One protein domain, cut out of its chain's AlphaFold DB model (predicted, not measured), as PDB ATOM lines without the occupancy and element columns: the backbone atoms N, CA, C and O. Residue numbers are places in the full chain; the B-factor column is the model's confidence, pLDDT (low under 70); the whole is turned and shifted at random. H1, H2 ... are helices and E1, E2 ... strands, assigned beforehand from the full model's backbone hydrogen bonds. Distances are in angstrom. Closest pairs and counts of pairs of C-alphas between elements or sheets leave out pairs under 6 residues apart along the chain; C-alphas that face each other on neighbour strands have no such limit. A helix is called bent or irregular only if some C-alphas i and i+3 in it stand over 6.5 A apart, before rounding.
ATOM      1  N   ASP A   4      22.642 -32.530 -30.189       79.31
ATOM      2  CA  ASP A   4      23.728 -31.545 -30.211       79.31
ATOM      3  C   ASP A   4      23.340 -30.233 -30.903       79.31
ATOM      4  O   ASP A   4      23.675 -29.145 -30.430       79.31
ATOM      5  N   GLU A   5      22.610 -30.296 -32.022       85.00
ATOM      6  CA  GLU A   5      22.210 -29.094 -32.761       85.00
ATOM      7  C   GLU A   5      21.167 -28.292 -31.972       85.00
ATOM      8  O   GLU A   5      21.216 -27.058 -31.929       85.00
ATOM      9  N   ALA A   6      20.246 -28.989 -31.301       84.44
ATOM     10  CA  ALA A   6      19.258 -28.374 -30.423       84.44
ATOM     11  C   ALA A   6      19.930 -27.709 -29.212       84.44
ATOM     12  O   ALA A   6      19.658 -26.539 -28.928       84.44
ATOM     13  N   THR A   7      20.864 -28.408 -28.565       83.38
ATOM     14  CA  THR A   7      21.633 -27.895 -27.421       83.38
ATOM     15  C   THR A   7      22.468 -26.677 -27.810       83.38
ATOM     16  O   THR A   7      22.434 -25.648 -27.132       83.38
ATOM     17  N   LEU A   8      23.149 -26.726 -28.958       85.94
ATOM     18  CA  LEU A   8      23.934 -25.605 -29.471       85.94
ATOM     19  C   LEU A   8      23.054 -24.393 -29.802       85.94
ATOM     20  O   LEU A   8      23.422 -23.252 -29.511       85.94
ATOM     21  N   ASN A   9      21.884 -24.616 -30.401       90.06
ATOM     22  CA  ASN A   9      20.933 -23.546 -30.684       90.06
ATOM     23  C   ASN A   9      20.365 -22.933 -29.399       90.06
ATOM     24  O   ASN A   9      20.249 -21.706 -29.322       90.06
ATOM     25  N   LEU A  10      20.076 -23.748 -28.383       90.06
ATOM     26  CA  LEU A  10      19.649 -23.269 -27.072       90.06
ATOM     27  C   LEU A  10      20.750 -22.437 -26.404       90.06
ATOM     28  O   LEU A  10      20.488 -21.312 -25.981       90.06
ATOM     29  N   TRP A  11      21.998 -22.912 -26.401       90.31
ATOM     30  CA  TRP A  11      23.135 -22.148 -25.885       90.31
ATOM     31  C   TRP A  11      23.316 -20.813 -26.613       90.31
ATOM     32  O   TRP A  11      23.480 -19.778 -25.971       90.31
ATOM     33  N   ARG A  12      23.223 -20.787 -27.949       92.44
ATOM     34  CA  ARG A  12      23.294 -19.534 -28.725       92.44
ATOM     35  C   ARG A  12      22.212 -18.543 -28.304       92.44
ATOM     36  O   ARG A  12      22.490 -17.347 -28.215       92.44
ATOM     37  N   GLN A  13      20.993 -19.019 -28.048       95.12
ATOM     38  CA  GLN A  13      19.910 -18.168 -27.559       95.12
ATOM     39  C   GLN A  13      20.200 -17.653 -26.152       95.12
ATOM     40  O   GLN A  13      20.096 -16.448 -25.932       95.12
ATOM     41  N   ILE A  14      20.635 -18.530 -25.243       95.38
ATOM     42  CA  ILE A  14      21.015 -18.152 -23.879       95.38
ATOM     43  C   ILE A  14      22.117 -17.089 -23.898       95.38
ATOM     44  O   ILE A  14      22.023 -16.061 -23.219       95.38
ATOM     45  N   ASN A  15      23.133 -17.307 -24.732       95.00
ATOM     46  CA  ASN A  15      24.250 -16.396 -24.880       95.00
ATOM     47  C   ASN A  15      23.818 -15.037 -25.427       95.00
ATOM     48  O   ASN A  15      24.204 -14.001 -24.898       95.00
ATOM     49  N   ARG A  16      22.975 -15.029 -26.459       97.06
ATOM     50  CA  ARG A  16      22.480 -13.791 -27.063       97.06
ATOM     51  C   ARG A  16      21.589 -12.987 -26.114       97.06
ATOM     52  O   ARG A  16      21.647 -11.763 -26.143       97.06
ATOM     53  N   LEU A  17      20.734 -13.655 -25.341       96.56
ATOM     54  CA  LEU A  17      19.691 -12.996 -24.551       96.56
ATOM     55  C   LEU A  17      20.173 -12.541 -23.173       96.56
ATOM     56  O   LEU A  17      19.781 -11.462 -22.738       96.56
ATOM     57  N   TRP A  18      21.010 -13.333 -22.497       97.38
ATOM     58  CA  TRP A  18      21.358 -13.078 -21.094       97.38
ATOM     59  C   TRP A  18      22.865 -12.978 -20.856       97.38
ATOM     60  O   TRP A  18      23.327 -11.993 -20.287       97.38
ATOM     61  N   VAL A  19      23.647 -13.962 -21.308       96.81
ATOM     62  CA  VAL A  19      25.071 -14.063 -20.928       96.81
ATOM     63  C   VAL A  19      25.942 -13.011 -21.619       96.81
ATOM     64  O   VAL A  19      26.684 -12.297 -20.951       96.81
ATOM     65  N   GLY A  20      25.839 -12.883 -22.942       96.94
ATOM     66  CA  GLY A  20      26.605 -11.921 -23.736       96.94
ATOM     67  C   GLY A  20      26.354 -10.470 -23.317       96.94
ATOM     68  O   GLY A  20      27.320  -9.764 -23.027       96.94
ATOM     69  N   PRO A  21      25.088 -10.020 -23.206       97.75
ATOM     70  CA  PRO A  21      24.777  -8.684 -22.705       97.75
ATOM     71  C   PRO A  21      25.355  -8.402 -21.312       97.75
ATOM     72  O   PRO A  21      25.882  -7.315 -21.080       97.75
ATOM     73  N   GLU A  22      25.304  -9.374 -20.393       97.88
ATOM     74  CA  GLU A  22      25.864  -9.201 -19.051       97.88
ATOM     75  C   GLU A  22      27.400  -9.121 -19.062       97.88
ATOM     76  O   GLU A  22      27.972  -8.295 -18.345       97.88
ATOM     77  N   ILE A  23      28.081  -9.924 -19.892       97.25
ATOM     78  CA  ILE A  23      29.536  -9.827 -20.081       97.25
ATOM     79  C   ILE A  23      29.919  -8.432 -20.575       97.25
ATOM     80  O   ILE A  23      30.796  -7.799 -19.985       97.25
ATOM     81  N   GLU A  24      29.266  -7.941 -21.631       96.94
ATOM     82  CA  GLU A  24      29.586  -6.631 -22.210       96.94
ATOM     83  C   GLU A  24      29.344  -5.502 -21.207       96.94
ATOM     84  O   GLU A  24      30.177  -4.604 -21.066       96.94
ATOM     85  N   ARG A  25      28.260  -5.587 -20.428       97.44
ATOM     86  CA  ARG A  25      27.981  -4.637 -19.349       97.44
ATOM     87  C   ARG A  25      29.092  -4.628 -18.295       97.44
ATOM     88  O   ARG A  25      29.626  -3.568 -17.975       97.44
ATOM     89  N   ARG A  26      29.490  -5.795 -17.777       97.25
ATOM     90  CA  ARG A  26      30.553  -5.900 -16.758       97.25
ATOM     91  C   ARG A  26      31.917  -5.470 -17.288       97.25
ATOM     92  O   ARG A  26      32.703  -4.892 -16.541       97.25
ATOM     93  N   LYS A  27      32.192  -5.728 -18.567       96.56
ATOM     94  CA  LYS A  27      33.402  -5.272 -19.254       96.56
ATOM     95  C   LYS A  27      33.435  -3.748 -19.373       96.56
ATOM     96  O   LYS A  27      34.455  -3.152 -19.039       96.56
ATOM     97  N   ALA A  28      32.328  -3.121 -19.773       97.31
ATOM     98  CA  ALA A  28      32.208  -1.662 -19.834       97.31
ATOM     99  C   ALA A  28      32.385  -0.998 -18.455       97.31
ATOM    100  O   ALA A  28      32.928   0.098 -18.356       97.31
ATOM    101  N   GLU A  29      31.978  -1.685 -17.387       97.56
ATOM    102  CA  GLU A  29      32.127  -1.231 -16.001       97.56
ATOM    103  C   GLU A  29      33.491  -1.581 -15.372       97.56
ATOM    104  O   GLU A  29      33.731  -1.244 -14.213       97.56
ATOM    105  N   GLY A  30      34.377  -2.285 -16.085       96.19
ATOM    106  CA  GLY A  30      35.675  -2.718 -15.557       96.19
ATOM    107  C   GLY A  30      35.588  -3.747 -14.421       96.19
ATOM    108  O   GLY A  30      36.533  -3.890 -13.651       96.19
ATOM    109  N   ARG A  31      34.459  -4.461 -14.291       95.00
ATOM    110  CA  ARG A  31      34.224  -5.479 -13.247       95.00
ATOM    111  C   ARG A  31      34.566  -6.902 -13.688       95.00
ATOM    112  O   ARG A  31      34.459  -7.824 -12.885       95.00
ATOM    113  N   LEU A  32      34.933  -7.095 -14.955       94.94
ATOM    114  CA  LEU A  32      35.288  -8.405 -15.492       94.94
ATOM    115  C   LEU A  32      36.797  -8.669 -15.313       94.94
ATOM    116  O   LEU A  32      37.591  -7.874 -15.821       94.94
ATOM    117  N   PRO A  33      37.209  -9.751 -14.625       93.62
ATOM    118  CA  PRO A  33      38.621 -10.091 -14.465       93.62
ATOM    119  C   PRO A  33      39.335 -10.328 -15.803       93.62
ATOM    120  O   PRO A  33      38.732 -10.791 -16.776       93.62
ATOM    121  N   GLU A  34      40.642 -10.071 -15.840       92.69
ATOM    122  CA  GLU A  34      41.475 -10.456 -16.981       92.69
ATOM    123  C   GLU A  34      41.480 -11.987 -17.143       92.69
ATOM    124  O   GLU A  34      41.578 -12.727 -16.165       92.69
ATOM    125  N   GLY A  35      41.322 -12.474 -18.378       92.50
ATOM    126  CA  GLY A  35      41.239 -13.913 -18.657       92.50
ATOM    127  C   GLY A  35      39.942 -14.587 -18.186       92.50
ATOM    128  O   GLY A  35      39.904 -15.813 -18.063       92.50
ATOM    129  N   PHE A  36      38.881 -13.814 -17.916       94.31
ATOM    130  CA  PHE A  36      37.587 -14.362 -17.517       94.31
ATOM    131  C   PHE A  36      37.078 -15.407 -18.519       94.31
ATOM    132  O   PHE A  36      36.957 -15.153 -19.718       94.31
ATOM    133  N   SER A  37      36.732 -16.579 -17.993       93.06
ATOM    134  CA  SER A  37      36.075 -17.657 -18.724       93.06
ATOM    135  C   SER A  37      34.860 -18.124 -17.934       93.06
ATOM    136  O   SER A  37      34.891 -18.209 -16.704       93.06
ATOM    137  N   ILE A  38      33.770 -18.412 -18.642       93.25
ATOM    138  CA  ILE A  38      32.584 -18.999 -18.023       93.25
ATOM    139  C   ILE A  38      32.848 -20.492 -17.874       93.25
ATOM    140  O   ILE A  38      33.167 -21.162 -18.851       93.25
ATOM    141  N   ARG A  39      32.690 -21.005 -16.656       91.12
ATOM    142  CA  ARG A  39      32.597 -22.445 -16.373       91.12
ATOM    143  C   ARG A  39      31.172 -22.833 -16.019       91.12
ATOM    144  O   ARG A  39      30.707 -23.902 -16.397       91.12
ATOM    145  N   ARG A  40      30.477 -21.933 -15.321       94.50
ATOM    146  CA  ARG A  40      29.066 -22.064 -14.975       94.50
ATOM    147  C   ARG A  40      28.367 -20.711 -14.924       94.50
ATOM    148  O   ARG A  40      28.993 -19.684 -14.648       94.50
ATOM    149  N   CYS A  41      27.071 -20.730 -15.191       96.94
ATOM    150  CA  CYS A  41      26.199 -19.571 -15.249       96.94
ATOM    151  C   CYS A  41      24.830 -19.933 -14.667       96.94
ATOM    152  O   CYS A  41      24.224 -20.914 -15.094       96.94
ATOM    153  N   LEU A  42      24.336 -19.139 -13.717       97.81
ATOM    154  CA  LEU A  42      22.967 -19.226 -13.212       97.81
ATOM    155  C   LEU A  42      22.213 -17.958 -13.613       97.81
ATOM    156  O   LEU A  42      22.590 -16.850 -13.238       97.81
ATOM    157  N   ILE A  43      21.134 -18.127 -14.371       98.00
ATOM    158  CA  ILE A  43      20.273 -17.042 -14.840       98.00
ATOM    159  C   ILE A  43      18.945 -17.164 -14.108       98.00
ATOM    160  O   ILE A  43      18.184 -18.092 -14.366       98.00
ATOM    161  N   LYS A  44      18.649 -16.221 -13.219       97.12
ATOM    162  CA  LYS A  44      17.378 -16.130 -12.490       97.12
ATOM    163  C   LYS A  44      16.421 -15.240 -13.280       97.12
ATOM    164  O   LYS A  44      16.733 -14.080 -13.566       97.12
ATOM    165  N   LEU A  45      15.276 -15.797 -13.662       95.56
ATOM    166  CA  LEU A  45      14.316 -15.196 -14.582       95.56
ATOM    167  C   LEU A  45      13.160 -14.535 -13.823       95.56
ATOM    168  O   LEU A  45      12.646 -15.084 -12.848       95.56
ATOM    169  N   PHE A  46      12.733 -13.371 -14.314       93.38
ATOM    170  CA  PHE A  46      11.619 -12.587 -13.781       93.38
ATOM    171  C   PHE A  46      10.742 -12.092 -14.932       93.38
ATOM    172  O   PHE A  46      11.250 -11.829 -16.023       93.38
ATOM    173  N   GLY A  47       9.438 -11.953 -14.687       88.75
ATOM    174  CA  GLY A  47       8.504 -11.389 -15.667       88.75
ATOM    175  C   GLY A  47       8.415  -9.859 -15.637       88.75
ATOM    176  O   GLY A  47       8.045  -9.249 -16.634       88.75
ATOM    177  N   ASP A  48       8.750  -9.240 -14.505       91.12
ATOM    178  CA  ASP A  48       8.521  -7.820 -14.205       91.12
ATOM    179  C   ASP A  48       9.809  -6.988 -14.081       91.12
ATOM    180  O   ASP A  48       9.754  -5.759 -14.019       91.12
ATOM    181  N   ARG A  49      10.978  -7.638 -14.055       93.25
ATOM    182  CA  ARG A  49      12.287  -6.988 -13.922       93.25
ATOM    183  C   ARG A  49      13.372  -7.702 -14.723       93.25
ATOM    184  O   ARG A  49      13.171  -8.794 -15.247       93.25
ATOM    185  N   GLN A  50      14.542  -7.075 -14.804       94.19
ATOM    186  CA  GLN A  50      15.707  -7.655 -15.468       94.19
ATOM    187  C   GLN A  50      16.157  -8.950 -14.772       94.19
ATOM    188  O   GLN A  50      16.168  -9.036 -13.543       94.19
ATOM    189  N   SER A  51      16.543  -9.950 -15.567       96.94
ATOM    190  CA  SER A  51      17.123 -11.203 -15.075       96.94
ATOM    191  C   SER A  51      18.429 -10.962 -14.316       96.94
ATOM    192  O   SER A  51      19.200 -10.066 -14.662       96.94
ATOM    193  N   ILE A  52      18.697 -11.793 -13.309       97.62
ATOM    194  CA  ILE A  52      19.976 -11.789 -12.588       97.62
ATOM    195  C   ILE A  52      20.846 -12.890 -13.185       97.62
ATOM    196  O   ILE A  52      20.404 -14.033 -13.274       97.62
ATOM    197  N   VAL A  53      22.066 -12.546 -13.590       97.94
ATOM    198  CA  VAL A  53      23.031 -13.480 -14.180       97.94
ATOM    199  C   VAL A  53      24.252 -13.558 -13.266       97.94
ATOM    200  O   VAL A  53      24.937 -12.555 -13.056       97.94
ATOM    201  N   GLU A  54      24.499 -14.745 -12.724       98.00
ATOM    202  CA  GLU A  54      25.608 -15.062 -11.819       98.00
ATOM    203  C   GLU A  54      26.599 -15.986 -12.532       98.00
ATOM    204  O   GLU A  54      26.199 -16.991 -13.128       98.00
ATOM    205  N   PHE A  55      27.893 -15.668 -12.463       97.19
ATOM    206  CA  PHE A  55      28.947 -16.474 -13.082       97.19
ATOM    207  C   PHE A  55      29.859 -17.125 -12.044       97.19
ATOM    208  O   PHE A  55      30.264 -16.484 -11.078       97.19
ATOM    209  N   ASN A  56      30.275 -18.366 -12.307       94.25
ATOM    210  CA  ASN A  56      31.323 -19.065 -11.555       94.25
ATOM    211  C   ASN A  56      31.105 -19.004 -10.026       94.25
ATOM    212  O   ASN A  56      30.176 -19.635  -9.521       94.25
ATOM    213  N   ASP A  57      31.944 -18.276  -9.290       91.88
ATOM    214  CA  ASP A  57      31.938 -18.205  -7.821       91.88
ATOM    215  C   ASP A  57      30.813 -17.331  -7.242       91.88
ATOM    216  O   ASP A  57      30.562 -17.367  -6.041       91.88
ATOM    217  N   GLU A  58      30.104 -16.578  -8.086       95.88
ATOM    218  CA  GLU A  58      28.924 -15.790  -7.692       95.88
ATOM    219  C   GLU A  58      27.685 -16.661  -7.472       95.88
ATOM    220  O   GLU A  58      26.688 -16.213  -6.909       95.88
ATOM    221  N   ILE A  59      27.723 -17.901  -7.961       96.19
ATOM    222  CA  ILE A  59      26.608 -18.828  -7.841       96.19
ATOM    223  C   ILE A  59      26.618 -19.412  -6.432       96.19
ATOM    224  O   ILE A  59      27.517 -20.167  -6.054       96.19
ATOM    225  N   HIS A  60      25.574 -19.099  -5.671       94.19
ATOM    226  CA  HIS A  60      25.383 -19.611  -4.321       94.19
ATOM    227  C   HIS A  60      24.208 -20.585  -4.279       94.19
ATOM    228  O   HIS A  60      23.053 -20.204  -4.475       94.19
ATOM    229  N   TRP A  61      24.512 -21.847  -3.978       95.19
ATOM    230  CA  TRP A  61      23.518 -22.891  -3.761       95.19
ATOM    231  C   TRP A  61      23.300 -23.131  -2.271       95.19
ATOM    232  O   TRP A  61      24.256 -23.236  -1.502       95.19
ATOM    233  N   VAL A  62      22.037 -23.291  -1.870       95.50
ATOM    234  CA  VAL A  62      21.703 -23.886  -0.574       95.50
ATOM    235  C   VAL A  62      21.616 -25.391  -0.780       95.50
ATOM    236  O   VAL A  62      20.868 -25.865  -1.634       95.50
ATOM    237  N   VAL A  63      22.420 -26.153  -0.043       96.06
ATOM    238  CA  VAL A  63      22.583 -27.590  -0.282       96.06
ATOM    239  C   VAL A  63      22.332 -28.404   0.978       96.06
ATOM    240  O   VAL A  63      22.710 -28.016   2.083       96.06
ATOM    241  N   LYS A  64      21.750 -29.591   0.802       95.56
ATOM    242  CA  LYS A  64      21.780 -30.652   1.809       95.56
ATOM    243  C   LYS A  64      22.971 -31.537   1.491       95.56
ATOM    244  O   LYS A  64      23.009 -32.164   0.435       95.56
ATOM    245  N   ALA A  65      23.937 -31.590   2.397       95.88
ATOM    246  CA  ALA A  65      25.139 -32.393   2.230       95.88
ATOM    247  C   ALA A  65      25.194 -33.529   3.254       95.88
ATOM    248  O   ALA A  65      24.735 -33.399   4.391       95.88
ATOM    249  N   LYS A  66      25.774 -34.655   2.844       95.56
ATOM    250  CA  LYS A  66      26.099 -35.766   3.730       95.56
ATOM    251  C   LYS A  66      27.479 -35.509   4.325       95.56
ATOM    252  O   LYS A  66      28.442 -35.287   3.594       95.56
ATOM    253  N   LYS A  67      27.565 -35.541   5.650       94.19
ATOM    254  CA  LYS A  67      28.823 -35.417   6.391       94.19
ATOM    255  C   LYS A  67      29.367 -36.797   6.783       94.19
ATOM    256  O   LYS A  67      28.552 -37.701   6.994       94.19
ATOM    257  N   PRO A  68      30.685 -36.923   6.994       91.94
ATOM    258  CA  PRO A  68      31.281 -38.116   7.573       91.94
ATOM    259  C   PRO A  68      30.703 -38.469   8.945       91.94
ATOM    260  O   PRO A  68      30.265 -37.600   9.720       91.94
ATOM    261  N   LEU A  69      30.718 -39.761   9.272       87.62
ATOM    262  CA  LEU A  69      30.326 -40.245  10.593       87.62
ATOM    263  C   LEU A  69      31.225 -39.620  11.678       87.62
ATOM    264  O   LEU A  69      32.430 -39.487  11.505       87.62
ATOM    265  N   GLY A  70      30.629 -39.211  12.801       85.38
ATOM    266  CA  GLY A  70      31.363 -38.635  13.935       85.38
ATOM    267  C   GLY A  70      31.761 -37.158  13.800       85.38
ATOM    268  O   GLY A  70      32.107 -36.544  14.804       85.38
ATOM    269  N   LEU A  71      31.645 -36.545  12.617       89.62
ATOM    270  CA  LEU A  71      31.950 -35.121  12.447       89.62
ATOM    271  C   LEU A  71      30.764 -34.244  12.880       89.62
ATOM    272  O   LEU A  71      29.632 -34.489  12.459       89.62
ATOM    273  N   ALA A  72      30.988 -33.219  13.699       90.12
ATOM    274  CA  ALA A  72      29.953 -32.264  14.099       90.12
ATOM    275  C   ALA A  72      30.159 -30.917  13.399       90.12
ATOM    276  O   ALA A  72      31.281 -30.420  13.321       90.12
ATOM    277  N   PHE A  73      29.070 -30.309  12.927       91.44
ATOM    278  CA  PHE A  73      29.089 -28.949  12.393       91.44
ATOM    279  C   PHE A  73      28.518 -27.972  13.405       91.44
ATOM    280  O   PHE A  73      27.500 -28.240  14.046       91.44
ATOM    281  N   LYS A  74      29.169 -26.818  13.521       92.69
ATOM    282  CA  LYS A  74      28.663 -25.688  14.288       92.69
ATOM    283  C   LYS A  74      27.996 -24.711  13.327       92.69
ATOM    284  O   LYS A  74      28.601 -24.314  12.333       92.69
ATOM    285  N   ASN A  75      26.765 -24.311  13.640       93.75
ATOM    286  CA  ASN A  75      26.034 -23.336  12.834       93.75
ATOM    287  C   ASN A  75      26.862 -22.046  12.653       93.75
ATOM    288  O   ASN A  75      27.507 -21.581  13.596       93.75
ATOM    289  N   GLY A  76      26.869 -21.512  11.431       92.38
ATOM    290  CA  GLY A  76      27.641 -20.334  11.033       92.38
ATOM    291  C   GLY A  76      29.140 -20.566  10.812       92.38
ATOM    292  O   GLY A  76      29.841 -19.619  10.474       92.38
ATOM    293  N   SER A  77      29.654 -21.787  10.998       93.31
ATOM    294  CA  SER A  77      31.061 -22.092  10.699       93.31
ATOM    295  C   SER A  77      31.234 -22.482   9.228       93.31
ATOM    296  O   SER A  77      30.354 -23.156   8.686       93.31
ATOM    297  N   PRO A  78      32.352 -22.099   8.580       94.69
ATOM    298  CA  PRO A  78      32.654 -22.571   7.236       94.69
ATOM    299  C   PRO A  78      32.810 -24.095   7.238       94.69
ATOM    300  O   PRO A  78      33.331 -24.674   8.195       94.69
ATOM    301  N   VAL A  79      32.357 -24.729   6.158       94.25
ATOM    302  CA  VAL A  79      32.500 -26.168   5.923       94.25
ATOM    303  C   VAL A  79      33.391 -26.359   4.706       94.25
ATOM    304  O   VAL A  79      33.164 -25.744   3.665       94.25
ATOM    305  N   PHE A  80      34.411 -27.198   4.844       94.50
ATOM    306  CA  PHE A  80      35.391 -27.462   3.793       94.50
ATOM    307  C   PHE A  80      35.100 -28.782   3.075       94.50
ATOM    308  O   PHE A  80      34.435 -29.664   3.616       94.50
ATOM    309  N   LEU A  81      35.644 -28.953   1.867       93.69
ATOM    310  CA  LEU A  81      35.481 -30.182   1.082       93.69
ATOM    311  C   LEU A  81      35.928 -31.439   1.850       93.69
ATOM    312  O   LEU A  81      35.241 -32.453   1.821       93.69
ATOM    313  N   SER A  82      37.015 -31.340   2.621       95.19
ATOM    314  CA  SER A  82      37.527 -32.411   3.493       95.19
ATOM    315  C   SER A  82      36.554 -32.854   4.595       95.19
ATOM    316  O   SER A  82      36.808 -33.834   5.290       95.19
ATOM    317  N   GLN A  83      35.445 -32.137   4.777       95.69
ATOM    318  CA  GLN A  83      34.434 -32.385   5.798       95.69
ATOM    319  C   GLN A  83      33.104 -32.874   5.214       95.69
ATOM    320  O   GLN A  83      32.145 -33.062   5.963       95.69
ATOM    321  N   LEU A  84      33.019 -33.076   3.897       95.81
ATOM    322  CA  LEU A  84      31.799 -33.464   3.196       95.81
ATOM    323  C   LEU A  84      32.013 -34.768   2.437       95.81
ATOM    324  O   LEU A  84      32.989 -34.906   1.713       95.81
ATOM    325  N   GLU A  85      31.070 -35.703   2.559       94.69
ATOM    326  CA  GLU A  85      31.080 -36.912   1.731       94.69
ATOM    327  C   GLU A  85      30.563 -36.618   0.324       94.69
ATOM    328  O   GLU A  85      31.187 -36.986  -0.667       94.69
ATOM    329  N   ARG A  86      29.394 -35.972   0.247       95.81
ATOM    330  CA  ARG A  86      28.725 -35.596  -1.003       95.81
ATOM    331  C   ARG A  86      27.604 -34.599  -0.752       95.81
ATOM    332  O   ARG A  86      27.068 -34.519   0.356       95.81
ATOM    333  N   ILE A  87      27.173 -33.920  -1.802       96.81
ATOM    334  CA  ILE A  87      25.905 -33.196  -1.840       96.81
ATOM    335  C   ILE A  87      24.786 -34.193  -2.159       96.81
ATOM    336  O   ILE A  87      24.927 -35.041  -3.036       96.81
ATOM    337  N   VAL A  88      23.692 -34.138  -1.398       95.81
ATOM    338  CA  VAL A  88      22.523 -35.027  -1.533       95.81
ATOM    339  C   VAL A  88      21.432 -34.368  -2.368       95.81
ATOM    340  O   VAL A  88      20.776 -35.031  -3.163       95.81
ATOM    341  N   SER A  89      21.218 -33.071  -2.166       95.12
ATOM    342  CA  SER A  89      20.242 -32.298  -2.927       95.12
ATOM    343  C   SER A  89      20.562 -30.816  -2.859       95.12
ATOM    344  O   SER A  89      21.105 -30.337  -1.861       95.12
ATOM    345  N   VAL A  90      20.129 -30.085  -3.873       95.81
ATOM    346  CA  VAL A  90      20.219 -28.628  -3.946       95.81
ATOM    347  C   VAL A  90      18.821 -28.031  -3.813       95.81
ATOM    348  O   VAL A  90      17.883 -28.504  -4.453       95.81
ATOM    349  N   GLU A  91      18.663 -27.019  -2.964       93.81
ATOM    350  CA  GLU A  91      17.408 -26.279  -2.851       93.81
ATOM    351  C   GLU A  91      17.224 -25.339  -4.043       93.81
ATOM    352  O   GLU A  91      18.185 -24.868  -4.657       93.81
ATOM    353  N   ARG A  92      15.962 -25.070  -4.376       93.25
ATOM    354  CA  ARG A  92      15.609 -24.190  -5.487       93.25
ATOM    355  C   ARG A  92      16.165 -22.776  -5.238       93.25
ATOM    356  O   ARG A  92      16.063 -22.285  -4.109       93.25
ATOM    357  N   PRO A  93      16.714 -22.089  -6.259       94.62
ATOM    358  CA  PRO A  93      17.154 -20.709  -6.117       94.62
ATOM    359  C   PRO A  93      16.019 -19.818  -5.628       94.62
ATOM    360  O   PRO A  93      14.887 -19.914  -6.110       94.62
ATOM    361  N   THR A  94      16.341 -18.915  -4.708       94.31
ATOM    362  CA  THR A  94      15.395 -17.910  -4.229       94.31
ATOM    363  C   THR A  94      15.957 -16.508  -4.401       94.31
ATOM    364  O   THR A  94      17.171 -16.295  -4.373       94.31
ATOM    365  N   VAL A  95      15.059 -15.543  -4.586       94.19
ATOM    366  CA  VAL A  95      15.358 -14.113  -4.483       94.19
ATOM    367  C   VAL A  95      14.300 -13.493  -3.585       94.19
ATOM    368  O   VAL A  95      13.111 -13.753  -3.756       94.19
ATOM    369  N   ASP A  96      14.739 -12.745  -2.573       93.38
ATOM    370  CA  ASP A  96      13.867 -12.174  -1.537       93.38
ATOM    371  C   ASP A  96      12.999 -13.241  -0.829       93.38
ATOM    372  O   ASP A  96      11.834 -13.019  -0.499       93.38
ATOM    373  N   GLY A  97      13.563 -14.442  -0.638       91.38
ATOM    374  CA  GLY A  97      12.904 -15.586   0.004       91.38
ATOM    375  C   GLY A  97      11.867 -16.312  -0.862       91.38
ATOM    376  O   GLY A  97      11.239 -17.254  -0.383       91.38
ATOM    377  N   LYS A  98      11.680 -15.907  -2.124       91.38
ATOM    378  CA  LYS A  98      10.736 -16.541  -3.053       91.38
ATOM    379  C   LYS A  98      11.471 -17.362  -4.113       91.38
ATOM    380  O   LYS A  98      12.455 -16.862  -4.659       91.38
ATOM    381  N   PRO A  99      11.008 -18.583  -4.430       92.06
ATOM    382  CA  PRO A  99      11.543 -19.355  -5.542       92.06
ATOM    383  C   PRO A  99      11.447 -18.603  -6.869       92.06
ATOM    384  O   PRO A  99      10.464 -17.905  -7.114       92.06
ATOM    385  N   VAL A 100      12.452 -18.763  -7.728       93.56
ATOM    386  CA  VAL A 100      12.502 -18.117  -9.048       93.56
ATOM    387  C   VAL A 100      12.769 -19.146 -10.136       93.56
ATOM    388  O   VAL A 100      13.521 -20.096  -9.914       93.56
ATOM    389  N   ALA A 101      12.168 -18.955 -11.313       94.12
ATOM    390  CA  ALA A 101      12.553 -19.735 -12.486       94.12
ATOM    391  C   ALA A 101      14.009 -19.443 -12.845       94.12
ATOM    392  O   ALA A 101      14.495 -18.324 -12.641       94.12
ATOM    393  N   PHE A 102      14.705 -20.434 -13.391       95.62
ATOM    394  CA  PHE A 102      16.109 -20.266 -13.727       95.62
ATOM    395  C   PHE A 102      16.579 -21.137 -14.890       95.62
ATOM    396  O   PHE A 102      15.963 -22.142 -15.238       95.62
ATOM    397  N   LEU A 103      17.721 -20.740 -15.447       96.50
ATOM    398  CA  LEU A 103      18.565 -21.542 -16.329       96.50
ATOM    399  C   LEU A 103      19.920 -21.711 -15.639       96.50
ATOM    400  O   LEU A 103      20.541 -20.720 -15.256       96.50
ATOM    401  N   TYR A 104      20.381 -22.943 -15.477       96.62
ATOM    402  CA  TYR A 104      21.716 -23.262 -14.994       96.62
ATOM    403  C   TYR A 104      22.502 -23.932 -16.112       96.62
ATOM    404  O   TYR A 104      22.131 -24.996 -16.599       96.62
ATOM    405  N   VAL A 105      23.582 -23.282 -16.527       94.94
ATOM    406  CA  VAL A 105      24.458 -23.749 -17.596       94.94
ATOM    407  C   VAL A 105      25.827 -24.028 -17.008       94.94
ATOM    408  O   VAL A 105      26.385 -23.162 -16.337       94.94
ATOM    409  N   TYR A 106      26.386 -25.206 -17.256       92.56
ATOM    410  CA  TYR A 106      27.710 -25.574 -16.758       92.56
ATOM    411  C   TYR A 106      28.469 -26.425 -17.770       92.56
ATOM    412  O   TYR A 106      27.877 -27.156 -18.563       92.56
ATOM    413  N   SER A 107      29.791 -26.297 -17.756       85.31
ATOM    414  CA  SER A 107      30.681 -27.135 -18.554       85.31
ATOM    415  C   SER A 107      30.834 -28.507 -17.894       85.31
ATOM    416  O   SER A 107      31.041 -28.602 -16.683       85.31
ATOM    417  N   ALA A 108      30.728 -29.566 -18.693       79.38
ATOM    418  CA  ALA A 108      30.972 -30.946 -18.297       79.38
ATOM    419  C   ALA A 108      31.905 -31.586 -19.334       79.38
ATOM    420  O   ALA A 108      31.464 -32.148 -20.333       79.38
ATOM    421  N   GLY A 109      33.217 -31.447 -19.128       74.56
ATOM    422  CA  GLY A 109      34.205 -31.830 -20.139       74.56
ATOM    423  C   GLY A 109      34.174 -30.880 -21.349       74.56
ATOM    424  O   GLY A 109      34.219 -29.665 -21.144       74.56
ATOM    425  N   PRO A 110      34.143 -31.385 -22.599       72.00
ATOM    426  CA  PRO A 110      34.067 -30.534 -23.790       72.00
ATOM    427  C   PRO A 110      32.671 -29.926 -24.010       72.00
ATOM    428  O   PRO A 110      32.545 -28.953 -24.756       72.00
ATOM    429  N   ASP A 111      31.645 -30.473 -23.355       81.56
ATOM    430  CA  ASP A 111      30.250 -30.143 -23.616       81.56
ATOM    431  C   ASP A 111      29.663 -29.179 -22.580       81.56
ATOM    432  O   ASP A 111      30.170 -29.004 -21.465       81.56
ATOM    433  N   TRP A 112      28.552 -28.551 -22.964       85.50
ATOM    434  CA  TRP A 112      27.749 -27.695 -22.099       85.50
ATOM    435  C   TRP A 112      26.445 -28.390 -21.746       85.50
ATOM    436  O   TRP A 112      25.706 -28.827 -22.622       85.50
ATOM    437  N   GLN A 113      26.146 -28.430 -20.455       90.38
ATOM    438  CA  GLN A 113      24.891 -28.940 -19.928       90.38
ATOM    439  C   GLN A 113      23.997 -27.767 -19.535       90.38
ATOM    440  O   GLN A 113      24.468 -26.769 -18.985       90.38
ATOM    441  N   ILE A 114      22.704 -27.886 -19.839       92.88
ATOM    442  CA  ILE A 114      21.702 -26.855 -19.570       92.88
ATOM    443  C   ILE A 114      20.572 -27.495 -18.766       92.88
ATOM    444  O   ILE A 114      19.851 -28.354 -19.265       92.88
ATOM    445  N   LEU A 115      20.406 -27.042 -17.528       93.88
ATOM    446  CA  LEU A 115      19.276 -27.373 -16.666       93.88
ATOM    447  C   LEU A 115      18.374 -26.148 -16.556       93.88
ATOM    448  O   LEU A 115      18.863 -25.022 -16.468       93.88
ATOM    449  N   PHE A 116      17.060 -26.338 -16.549       92.50
ATOM    450  CA  PHE A 116      16.127 -25.226 -16.413       92.50
ATOM    451  C   PHE A 116      14.917 -25.616 -15.584       92.50
ATOM    452  O   PHE A 116      14.447 -26.746 -15.659       92.50
ATOM    453  N   ASP A 117      14.416 -24.655 -14.815       91.12
ATOM    454  CA  ASP A 117      13.190 -24.789 -14.040       91.12
ATOM    455  C   ASP A 117      12.268 -23.603 -14.324       91.12
ATOM    456  O   ASP A 117      12.620 -22.453 -14.050       91.12
ATOM    457  N   GLY A 118      11.096 -23.894 -14.888       87.69
ATOM    458  CA  GLY A 118      10.030 -22.924 -15.143       87.69
ATOM    459  C   GLY A 118       8.894 -22.962 -14.116       87.69
ATOM    460  O   GLY A 118       8.048 -22.064 -14.133       87.69
ATOM    461  N   ASP A 119       8.875 -23.949 -13.212       84.00
ATOM    462  CA  ASP A 119       7.750 -24.215 -12.304       84.00
ATOM    463  C   ASP A 119       7.366 -23.046 -11.395       84.00
ATOM    464  O   ASP A 119       6.170 -22.855 -11.180       84.00
ATOM    465  N   PRO A 120       8.295 -22.216 -10.877       78.00
ATOM    466  CA  PRO A 120       7.923 -21.095 -10.011       78.00
ATOM    467  C   PRO A 120       6.972 -20.079 -10.655       78.00
ATOM    468  O   PRO A 120       6.347 -19.294  -9.945       78.00
ATOM    469  N   HIS A 121       6.852 -20.090 -11.984       68.88
ATOM    470  CA  HIS A 121       5.912 -19.258 -12.733       68.88
ATOM    471  C   HIS A 121       4.789 -20.076 -13.395       68.88
ATOM    472  O   HIS A 121       3.976 -19.513 -14.130       68.88
ATOM    473  N   HIS A 122       4.728 -21.389 -13.150       71.69
ATOM    474  CA  HIS A 122       3.717 -22.271 -13.714       71.69
ATOM    475  C   HIS A 122       2.449 -22.286 -12.834       71.69
ATOM    476  O   HIS A 122       2.551 -22.434 -11.615       71.69
ATOM    477  N   PRO A 123       1.232 -22.181 -13.410       61.28
ATOM    478  CA  PRO A 123      -0.021 -22.178 -12.641       61.28
ATOM    479  C   PRO A 123      -0.264 -23.458 -11.827       61.28
ATOM    480  O   PRO A 123      -1.003 -23.436 -10.846       61.28
ATOM    481  N   CYS A 124       0.355 -24.564 -12.245       62.75
ATOM    482  CA  CYS A 124       0.268 -25.882 -11.620       62.75
ATOM    483  C   CYS A 124       1.659 -26.334 -11.160       62.75
ATOM    484  O   CYS A 124       2.156 -27.341 -11.655       62.75
ATOM    485  N   ALA A 125       2.334 -25.545 -10.324       64.81
ATOM    486  CA  ALA A 125       3.651 -25.910  -9.806       64.81
ATOM    487  C   ALA A 125       3.593 -27.274  -9.093       64.81
ATOM    488  O   ALA A 125       2.690 -27.518  -8.289       64.81
ATOM    489  N   HIS A 126       4.544 -28.156  -9.404       66.19
ATOM    490  CA  HIS A 126       4.665 -29.455  -8.754       66.19
ATOM    491  C   HIS A 126       5.496 -29.338  -7.469       66.19
ATOM    492  O   HIS A 126       6.429 -28.535  -7.379       66.19
ATOM    493  N   ASP A 127       5.168 -30.163  -6.471       65.88
ATOM    494  CA  ASP A 127       5.910 -30.216  -5.205       65.88
ATOM    495  C   ASP A 127       7.258 -30.959  -5.342       65.88
ATOM    496  O   ASP A 127       8.153 -30.786  -4.511       65.88
ATOM    497  N   GLU A 128       7.437 -31.780  -6.385       72.94
ATOM    498  CA  GLU A 128       8.646 -32.586  -6.575       72.94
ATOM    499  C   GLU A 128       9.756 -31.819  -7.310       72.94
ATOM    500  O   GLU A 128       9.666 -31.490  -8.490       72.94
ATOM    501  N   TRP A 129      10.851 -31.557  -6.591       82.62
ATOM    502  CA  TRP A 129      12.030 -30.844  -7.084       82.62
ATOM    503  C   TRP A 129      13.148 -31.812  -7.508       82.62
ATOM    504  O   TRP A 129      14.148 -31.988  -6.807       82.62
ATOM    505  N   GLU A 130      12.984 -32.471  -8.657       86.06
ATOM    506  CA  GLU A 130      13.950 -33.474  -9.136       86.06
ATOM    507  C   GLU A 130      15.250 -32.868  -9.682       86.06
ATOM    508  O   GLU A 130      16.329 -33.433  -9.489       86.06
ATOM    509  N   ILE A 131      15.177 -31.672 -10.276       91.12
ATOM    510  CA  ILE A 131      16.344 -30.949 -10.812       91.12
ATOM    511  C   ILE A 131      17.383 -30.677  -9.711       91.12
ATOM    512  O   ILE A 131      18.584 -30.662  -9.978       91.12
ATOM    513  N   GLY A 132      16.955 -30.554  -8.451       93.25
ATOM    514  CA  GLY A 132      17.860 -30.417  -7.311       93.25
ATOM    515  C   GLY A 132      18.839 -31.584  -7.145       93.25
ATOM    516  O   GLY A 132      19.931 -31.375  -6.614       93.25
ATOM    517  N   LYS A 133      18.484 -32.796  -7.598       93.81
ATOM    518  CA  LYS A 133      19.392 -33.954  -7.621       93.81
ATOM    519  C   LYS A 133      20.390 -33.856  -8.775       93.81
ATOM    520  O   LYS A 133      21.578 -34.029  -8.546       93.81
ATOM    521  N   LEU A 134      19.939 -33.471  -9.971       93.06
ATOM    522  CA  LEU A 134      20.819 -33.291 -11.135       93.06
ATOM    523  C   LEU A 134      21.892 -32.221 -10.884       93.06
ATOM    524  O   LEU A 134      23.063 -32.409 -11.210       93.06
ATOM    525  N   ILE A 135      21.517 -31.110 -10.238       95.12
ATOM    526  CA  ILE A 135      22.486 -30.081  -9.831       95.12
ATOM    527  C   ILE A 135      23.420 -30.632  -8.746       95.12
ATOM    528  O   ILE A 135      24.622 -30.384  -8.803       95.12
ATOM    529  N   ALA A 136      22.910 -31.404  -7.778       95.56
ATOM    530  CA  ALA A 136      23.760 -32.051  -6.777       95.56
ATOM    531  C   ALA A 136      24.810 -32.972  -7.419       95.56
ATOM    532  O   ALA A 136      25.967 -32.942  -7.004       95.56
ATOM    533  N   ASP A 137      24.441 -33.738  -8.447       93.00
ATOM    534  CA  ASP A 137      25.357 -34.617  -9.180       93.00
ATOM    535  C   ASP A 137      26.430 -33.824  -9.940       93.00
ATOM    536  O   ASP A 137      27.612 -34.162  -9.863       93.00
ATOM    537  N   SER A 138      26.049 -32.711 -10.582       92.00
ATOM    538  CA  SER A 138      26.990 -31.762 -11.201       92.00
ATOM    539  C   SER A 138      27.997 -31.207 -10.183       92.00
ATOM    540  O   SER A 138      29.206 -31.254 -10.411       92.00
ATOM    541  N   LEU A 139      27.528 -30.762  -9.014       93.56
ATOM    542  CA  LEU A 139      28.409 -30.254  -7.956       93.56
ATOM    543  C   LEU A 139      29.296 -31.359  -7.355       93.56
ATOM    544  O   LEU A 139      30.446 -31.109  -6.999       93.56
ATOM    545  N   ASN A 140      28.802 -32.597  -7.263       94.25
ATOM    546  CA  ASN A 140      29.608 -33.736  -6.820       94.25
ATOM    547  C   ASN A 140      30.735 -34.066  -7.813       94.25
ATOM    548  O   ASN A 140      31.811 -34.487  -7.382       94.25
ATOM    549  N   LEU A 141      30.531 -33.860  -9.119       90.62
ATOM    550  CA  LEU A 141      31.600 -33.991 -10.113       90.62
ATOM    551  C   LEU A 141      32.697 -32.940  -9.885       90.62
ATOM    552  O   LEU A 141      33.873 -33.292  -9.820       90.62
ATOM    553  N   GLU A 142      32.313 -31.684  -9.651       90.06
ATOM    554  CA  GLU A 142      33.247 -30.605  -9.301       90.06
ATOM    555  C   GLU A 142      34.023 -30.926  -8.012       90.06
ATOM    556  O   GLU A 142      35.239 -30.754  -7.945       90.06
TER     557      GLU A 142
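AT A GLANCE: This is residues 4 to 142 of the 362 residues of an uncharacterized protein of Planctomycetes bacterium (UniProt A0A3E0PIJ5). A four-stranded antiparallel sheet forms a wall, with H1a, the first arm of the long bent helix H1, over one face and H2 packed on the other; H2 lies between this wall and the small hairpin E3 and E4. Residues 67 to 85, the link between the hairpin's strands, lie at the end of the domain far from H1, and residues 25 to 30, of which 25 to 28 belong to H1, stick out. The 139 printed residues include two named helices and six named strands, along the chain H1 E1 E2 E3 E4 E5 E6 H2, in the class mixed, helices and strands. The large sheet runs E2, E1, E5, E6. The whole is compact, with a radius of gyration of the C-alphas of 16.6 A and spans of 49 by 44 by 34 A.

IN THESE COORDINATES: In the large sheet, E2 is residues 52 to 55, E1 residues 40 to 45, E5 residues 101 to 108, 22.3 A long, and E6 residues 111 to 117, 20.3 A long. E3 is residues 63 to 66 and E4 residues 86 to 90. H1, residues 4 to 28, was assigned as one helix by its hydrogen bonds but is bent, with C-alphas 17 and 20 being 7.0 A apart. Its arm H1a, residues 4 to 17, begins at C-alpha 4 (23.728, -31.545, -30.211) and is 19.8 A long; H1b, residues 20 to 28, is 12.3 A long. H2, residues 131 to 142, is 17.0 A long and ends at C-alpha 142 (33.247, -30.605, -9.301).

HOW THE PARTS SIT: In the sheet, N 43 and O 103 of E1 and E5 are 2.8 A apart, within hydrogen-bond range. So are N 44 and O 52 of the hairpin E1 and E2, 2.8 A, and N 104 and O 115 of the hairpin E5 and E6, 2.8 A. H1a is on the sheet over E5 and E6, at a height of 9.5 A; on the local plane it runs slantwise to the strands, at 57 degrees to E5, only just short of across. H1b only grazes the sheet with residues 21 to 23, and stands at a steep tilt of 41 degrees to H1a. H2 is on the opposite face from H1a, over E5 and E6 at a height of 9.7 A, and runs along the strands, at 25 degrees to E6 on the local plane. The closest C-alphas of E4 and H2, Val 90 and Gly 132, are 4.5 A apart. In the hairpin E3 and E4, N 64 and O 89 are within hydrogen-bond range at 2.8 A. H1a and H2 are apart. In H1a, H1b and H2 every O i to N i+4 pair is within hydrogen-bond range.

THE WHOLE: The two C-alphas farthest apart, of Ala 28 and Gly 70, are 50.1 A from each other. The printed part has no cut. The links H1 to E1, E3 to E4 and E6 to H2 are long. The mean pLDDT of the printed part is 91.3; residues 121 and 123 to 127 are under 70.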